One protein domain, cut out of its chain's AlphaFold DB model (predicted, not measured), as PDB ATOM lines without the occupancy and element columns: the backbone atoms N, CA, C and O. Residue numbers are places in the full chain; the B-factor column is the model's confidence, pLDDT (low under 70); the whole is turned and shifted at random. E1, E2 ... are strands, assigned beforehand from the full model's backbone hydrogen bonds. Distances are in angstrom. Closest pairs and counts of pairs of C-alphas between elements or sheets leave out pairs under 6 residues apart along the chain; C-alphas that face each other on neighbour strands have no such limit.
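AT A GLANCE: This is residues 19 to 69 of the 77 residues of an uncharacterized protein of Nippostrongylus brasiliensis (UniProt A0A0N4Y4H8). Two strand hairpins, E1 with E2 and E3 with E4, lie side by side in one thin, twisted sheet. The printed part has 51 residues and no named helix; its four strands run E1 to E4 along the chain, in sheet order E2, E1, E4, E3, all antiparallel, and the class is all strand. It is loose, with a radius of gyration of the C-alphas of 13.2 A, and spans 44 by 22 by 9 A.

HOW THE PARTS SIT: Inner strands E1, residues 19 to 25, and E4, residues 60 to 68, are antiparallel at 168 degrees; N 24 and O 63, 2.8 A apart, are within hydrogen-bond range. E4 bends by 53 degrees at residue 65. Edge strand E3, residues 44 to 52, forms a hairpin with E4 at 164 degrees, with N 46 and O 66 at 2.8 A. Edge strand E2, residues 34 to 37, forms a hairpin with E1 at 139 degrees, with N 21 and O 34 at 2.9 A. E2 and E3 are apart.

IN THESE COORDINATES: E1, 18.9 A long, begins at C-alpha 19 (146.446, 116.041, 136.725). E2 measures 10.2 A, E3 25.8 A and E4 23.6 A, ending at C-alpha 68 (145.272, 109.988, 129.300).

THE WHOLE: The farthest C-alphas, Ile 40 and Asn 56, are 43.6 A apart. The printed part has no cut, no link is long, and no printed residue is under 70 in pLDDT.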
ATOM      1  N   CYS A  19     147.759 115.642 137.211       91.31
ATOM      2  CA  CYS A  19     146.446 116.041 136.725       91.31
ATOM      3  C   CYS A  19     145.413 116.026 137.843       91.31
ATOM      4  O   CYS A  19     145.519 115.283 138.817       91.31
ATOM      5  N   HIS A  20     144.389 116.857 137.682       92.88
ATOM      6  CA  HIS A  20     143.194 116.738 138.496       92.88
ATOM      7  C   HIS A  20     142.415 115.489 138.093       92.88
ATOM      8  O   HIS A  20     142.082 115.344 136.918       92.88
ATOM      9  N   ASP A  21     142.083 114.658 139.077       92.06
ATOM     10  CA  ASP A  21     141.186 113.520 138.910       92.06
ATOM     11  C   ASP A  21     139.866 113.790 139.633       92.06
ATOM     12  O   ASP A  21     139.841 114.027 140.850       92.06
ATOM     13  N   TYR A  22     138.786 113.854 138.851       93.75
ATOM     14  CA  TYR A  22     137.412 113.967 139.340       93.75
ATOM     15  C   TYR A  22     136.383 113.664 138.242       93.75
ATOM     16  O   TYR A  22     136.629 113.861 137.047       93.75
ATOM     17  N   ILE A  23     135.179 113.281 138.674       93.81
ATOM     18  CA  ILE A  23     133.992 113.106 137.829       93.81
ATOM     19  C   ILE A  23     132.896 114.032 138.353       93.81
ATOM     20  O   ILE A  23     132.549 113.977 139.527       93.81
ATOM     21  N   SER A  24     132.371 114.899 137.492       94.31
ATOM     22  CA  SER A  24     131.234 115.783 137.764       94.31
ATOM     23  C   SER A  24     130.044 115.318 136.941       94.31
ATOM     24  O   SER A  24     130.217 114.978 135.774       94.31
ATOM     25  N   THR A  25     128.849 115.370 137.516       93.50
ATOM     26  CA  THR A  25     127.603 115.030 136.820       93.50
ATOM     27  C   THR A  25     126.609 116.187 136.887       93.50
ATOM     28  O   THR A  25     126.822 117.159 137.624       93.50
ATOM     29  N   SER A  26     125.511 116.085 136.138       90.88
ATOM     30  CA  SER A  26     124.365 117.001 136.214       90.88
ATOM     31  C   SER A  26     123.839 117.179 137.643       90.88
ATOM     32  O   SER A  26     123.527 118.311 138.035       90.88
ATOM     33  N   GLU A  27     123.813 116.091 138.418       91.56
ATOM     34  CA  GLU A  27     123.375 116.039 139.818       91.56
ATOM     35  C   GLU A  27     124.460 116.488 140.809       91.56
ATOM     36  O   GLU A  27     124.168 117.198 141.771       91.56
ATOM     37  N   ASN A  28     125.727 116.131 140.567       91.75
ATOM     38  CA  ASN A  28     126.854 116.504 141.421       91.75
ATOM     39  C   ASN A  28     127.859 117.384 140.669       91.75
ATOM     40  O   ASN A  28     128.816 116.911 140.046       91.75
ATOM     41  N   ARG A  29     127.654 118.701 140.775       88.62
ATOM     42  CA  ARG A  29     128.465 119.725 140.092       88.62
ATOM     43  C   ARG A  29     129.746 120.109 140.833       88.62
ATOM     44  O   ARG A  29     130.582 120.829 140.285       88.62
ATOM     45  N   GLN A  30     129.896 119.679 142.084       91.12
ATOM     46  CA  GLN A  30     131.035 120.020 142.940       91.12
ATOM     47  C   GLN A  30     131.670 118.752 143.525       91.12
ATOM     48  O   GLN A  30     131.703 118.580 144.743       91.12
ATOM     49  N   PRO A  31     132.189 117.853 142.671       90.56
ATOM     50  CA  PRO A  31     132.860 116.662 143.158       90.56
ATOM     51  C   PRO A  31     134.144 117.031 143.901       90.56
ATOM     52  O   PRO A  31     134.807 118.031 143.596       90.56
ATOM     53  N   MET A  32     134.524 116.179 144.850       90.00
ATOM     54  CA  MET A  32     135.827 116.261 145.495       90.00
ATOM     55  C   MET A  32     136.922 116.072 144.441       90.00
ATOM     56  O   MET A  32     136.875 115.145 143.634       90.00
ATOM     57  N   ARG A  33     137.894 116.987 144.426       92.12
ATOM     58  CA  ARG A  33     138.988 116.991 143.452       92.12
ATOM     59  C   ARG A  33     140.243 116.460 144.112       92.12
ATOM     60  O   ARG A  33     140.601 116.917 145.195       92.12
ATOM     61  N   SER A  34     140.929 115.554 143.433       92.50
ATOM     62  CA  SER A  34     142.241 115.074 143.855       92.50
ATOM     63  C   SER A  34     143.293 115.399 142.797       92.50
ATOM     64  O   SER A  34     142.962 115.724 141.654       92.50
ATOM     65  N   TRP A  35     144.558 115.390 143.202       93.06
ATOM     66  CA  TRP A  35     145.699 115.452 142.294       93.06
ATOM     67  C   TRP A  35     146.297 114.057 142.195       93.06
ATOM     68  O   TRP A  35     146.577 113.450 143.228       93.06
ATOM     69  N   VAL A  36     146.516 113.577 140.974       91.25
ATOM     70  CA  VAL A  36     147.139 112.277 140.715       91.25
ATOM     71  C   VAL A  36     148.369 112.443 139.834       91.25
ATOM     72  O   VAL A  36     148.398 113.289 138.939       91.25
ATOM     73  N   ASP A  37     149.383 111.634 140.120       92.00
ATOM     74  CA  ASP A  37     150.580 111.492 139.297       92.00
ATOM     75  C   ASP A  37     150.253 110.599 138.096       92.00
ATOM     76  O   ASP A  37     149.783 109.472 138.260       92.00
ATOM     77  N   CYS A  38     150.460 111.109 136.885       88.69
ATOM     78  CA  CYS A  38     150.152 110.364 135.678       88.69
ATOM     79  C   CYS A  38     151.188 109.268 135.413       88.69
ATOM     80  O   CYS A  38     152.394 109.532 135.474       88.69
ATOM     81  N   PRO A  39     150.733 108.059 135.043       86.75
ATOM     82  CA  PRO A  39     151.605 107.021 134.517       86.75
ATOM     83  C   PRO A  39     152.401 107.481 133.282       86.75
ATOM     84  O   PRO A  39     151.989 108.379 132.543       86.75
ATOM     85  N   ILE A  40     153.546 106.833 133.044       82.19
ATOM     86  CA  ILE A  40     154.498 107.177 131.971       82.19
ATOM     87  C   ILE A  40     153.868 107.098 130.572       82.19
ATOM     88  O   ILE A  40     154.288 107.823 129.674       82.19
ATOM     89  N   ASP A  41     152.873 106.242 130.383       79.56
ATOM     90  CA  ASP A  41     152.140 106.026 129.137       79.56
ATOM     91  C   ASP A  41     151.011 107.049 128.894       79.56
ATOM     92  O   ASP A  41     150.522 107.169 127.770       79.56
ATOM     93  N   VAL A  42     150.626 107.835 129.907       82.12
ATOM     94  CA  VAL A  42     149.486 108.770 129.853       82.12
ATOM     95  C   VAL A  42     149.821 110.147 130.444       82.12
ATOM     96  O   VAL A  42     149.142 110.662 131.329       82.12
ATOM     97  N   GLN A  43     150.880 110.775 129.931       83.75
ATOM     98  CA  GLN A  43     151.459 112.019 130.468       83.75
ATOM     99  C   GLN A  43     150.696 113.312 130.120       83.75
ATOM    100  O   GLN A  43     151.286 114.392 130.105       83.75
ATOM    101  N   PHE A  44     149.397 113.243 129.835       85.62
ATOM    102  CA  PHE A  44     148.598 114.419 129.486       85.62
ATOM    103  C   PHE A  44     147.325 114.489 130.326       85.62
ATOM    104  O   PHE A  44     146.686 113.474 130.603       85.62
ATOM    105  N   CYS A  45     146.934 115.708 130.704       88.44
ATOM    106  CA  CYS A  45     145.683 115.946 131.416       88.44
ATOM    107  C   CYS A  45     144.524 116.076 130.437       88.44
ATOM    108  O   CYS A  45     144.447 117.039 129.674       88.44
ATOM    109  N   PHE A  46     143.582 115.149 130.525       88.19
ATOM    110  CA  PHE A  46     142.378 115.144 129.717       88.19
ATOM    111  C   PHE A  46     141.185 115.699 130.469       88.19
ATOM    112  O   PHE A  46     141.057 115.570 131.687       88.19
ATOM    113  N   LYS A  47     140.291 116.311 129.696       88.25
ATOM    114  CA  LYS A  47     138.941 116.662 130.111       88.25
ATOM    115  C   LYS A  47     137.982 116.095 129.071       88.25
ATOM    116  O   LYS A  47     138.068 116.490 127.913       88.25
ATOM    117  N   SER A  48     137.076 115.217 129.480       86.75
ATOM    118  CA  SER A  48     135.975 114.745 128.638       86.75
ATOM    119  C   SER A  48     134.643 115.314 129.120       86.75
ATOM    120  O   SER A  48     134.495 115.699 130.286       86.75
ATOM    121  N   TYR A  49     133.693 115.405 128.196       88.56
ATOM    122  CA  TYR A  49     132.317 115.796 128.455       88.56
ATOM    123  C   TYR A  49     131.409 114.931 127.588       88.56
ATOM    124  O   TYR A  49     131.581 114.885 126.371       88.56
ATOM    125  N   GLU A  50     130.472 114.246 128.223       89.25
ATOM    126  CA  GLU A  50     129.479 113.390 127.588       89.25
ATOM    127  C   GLU A  50     128.099 113.901 127.987       89.25
ATOM    128  O   GLU A  50     127.832 114.105 129.171       89.25
ATOM    129  N   GLU A  51     127.233 114.130 127.003       90.19
ATOM    130  CA  GLU A  51     125.845 114.534 127.217       90.19
ATOM    131  C   GLU A  51     124.928 113.409 126.742       90.19
ATOM    132  O   GLU A  51     124.999 112.976 125.591       90.19
ATOM    133  N   GLN A  52     124.078 112.930 127.643       86.00
ATOM    134  CA  GLN A  52     123.043 111.951 127.367       86.00
ATOM    135  C   GLN A  52     121.714 112.677 127.215       86.00
ATOM    136  O   GLN A  52     121.261 113.413 128.096       86.00
ATOM    137  N   ARG A  53     121.087 112.482 126.056       85.38
ATOM    138  CA  ARG A  53     119.822 113.118 125.715       85.38
ATOM    139  C   ARG A  53     118.789 112.044 125.428       85.38
ATOM    140  O   ARG A  53     118.692 111.569 124.301       85.38
ATOM    141  N   ASP A  54     118.016 111.691 126.445       78.56
ATOM    142  CA  ASP A  54     116.811 110.892 126.258       78.56
ATOM    143  C   ASP A  54     115.645 111.818 125.906       78.56
ATOM    144  O   ASP A  54     115.401 112.815 126.579       78.56
ATOM    145  N   GLY A  55     114.934 111.518 124.816       76.12
ATOM    146  CA  GLY A  55     114.030 112.461 124.137       76.12
ATOM    147  C   GLY A  55     112.912 113.081 124.991       76.12
ATOM    148  O   GLY A  55     112.406 114.137 124.625       76.12
ATOM    149  N   ASN A  56     112.565 112.467 126.125       81.56
ATOM    150  CA  ASN A  56     111.560 112.963 127.074       81.56
ATOM    151  C   ASN A  56     112.127 113.265 128.477       81.56
ATOM    152  O   ASN A  56     111.366 113.669 129.357       81.56
ATOM    153  N   ALA A  57     113.425 113.060 128.704       76.19
ATOM    154  CA  ALA A  57     114.081 113.252 129.995       76.19
ATOM    155  C   ALA A  57     114.921 114.545 130.002       76.19
ATOM    156  O   ALA A  57     115.350 115.017 128.943       76.19
ATOM    157  N   PRO A  58     115.161 115.154 131.178       78.69
ATOM    158  CA  PRO A  58     116.161 116.211 131.299       78.69
ATOM    159  C   PRO A  58     117.526 115.698 130.824       78.69
ATOM    160  O   PRO A  58     117.864 114.540 131.053       78.69
ATOM    161  N   SER A  59     118.309 116.551 130.155       82.62
ATOM    162  CA  SER A  59     119.635 116.143 129.693       82.62
ATOM    163  C   SER A  59     120.549 115.862 130.882       82.62
ATOM    164  O   SER A  59     120.736 116.696 131.775       82.62
ATOM    165  N   GLU A  60     121.129 114.670 130.880       90.88
ATOM    166  CA  GLU A  60     122.154 114.279 131.830       90.88
ATOM    167  C   GLU A  60     123.517 114.489 131.193       90.88
ATOM    168  O   GLU A  60     123.701 114.338 129.987       90.88
ATOM    169  N   TRP A  61     124.495 114.878 131.998       91.94
ATOM    170  CA  TRP A  61     125.849 115.057 131.507       91.94
ATOM    171  C   TRP A  61     126.858 114.570 132.524       91.94
ATOM    172  O   TRP A  61     126.631 114.618 133.737       91.94
ATOM    173  N   ILE A  62     128.000 114.130 132.009       92.31
ATOM    174  CA  ILE A  62     129.144 113.666 132.778       92.31
ATOM    175  C   ILE A  62     130.376 114.389 132.245       92.31
ATOM    176  O   ILE A  62     130.667 114.370 131.054       92.31
ATOM    177  N   SER A  63     131.123 115.042 133.131       92.00
ATOM    178  CA  SER A  63     132.429 115.616 132.817       92.00
ATOM    179  C   SER A  63     133.493 114.936 133.659       92.00
ATOM    180  O   SER A  63     133.391 114.938 134.889       92.00
ATOM    181  N   LYS A  64     134.544 114.425 133.030       91.06
ATOM    182  CA  LYS A  64     135.662 113.790 133.727       91.06
ATOM    183  C   LYS A  64     136.944 114.561 133.462       91.06
ATOM    184  O   LYS A  64     137.161 115.055 132.356       91.06
ATOM    185  N   ARG A  65     137.803 114.655 134.473       90.38
ATOM    186  CA  ARG A  65     139.218 114.979 134.285       90.38
ATOM    187  C   ARG A  65     140.068 113.827 134.781       90.38
ATOM    188  O   ARG A  65     139.773 113.305 135.845       90.38
ATOM    189  N   SER A  66     141.077 113.438 134.008       89.69
ATOM    190  CA  SER A  66     142.036 112.392 134.376       89.69
ATOM    191  C   SER A  66     143.278 112.454 133.486       89.69
ATOM    192  O   SER A  66     143.310 113.188 132.498       89.69
ATOM    193  N   CYS A  67     144.296 111.657 133.805       90.12
ATOM    194  CA  CYS A  67     145.395 111.378 132.881       90.12
ATOM    195  C   CYS A  67     144.890 110.603 131.652       90.12
ATOM    196  O   CYS A  67     143.897 109.872 131.739       90.12
ATOM    197  N   GLY A  68     145.569 110.741 130.519       85.69
ATOM    198  CA  GLY A  68     145.272 109.988 129.300       85.69
ATOM    199  C   GLY A  68     146.388 110.086 128.250       85.69
ATOM    200  O   GLY A  68     147.370 110.809 128.449       85.69
ATOM    201  N   PRO A  69     146.265 109.352 127.133       82.75
ATOM    202  CA  PRO A  69     147.216 109.389 126.023       82.75
ATOM    203  C   PRO A  69     146.937 110.581 125.100       82.75
ATOM    204  O   PRO A  69     145.790 110.988 124.993       82.75
TER     205      PRO A  69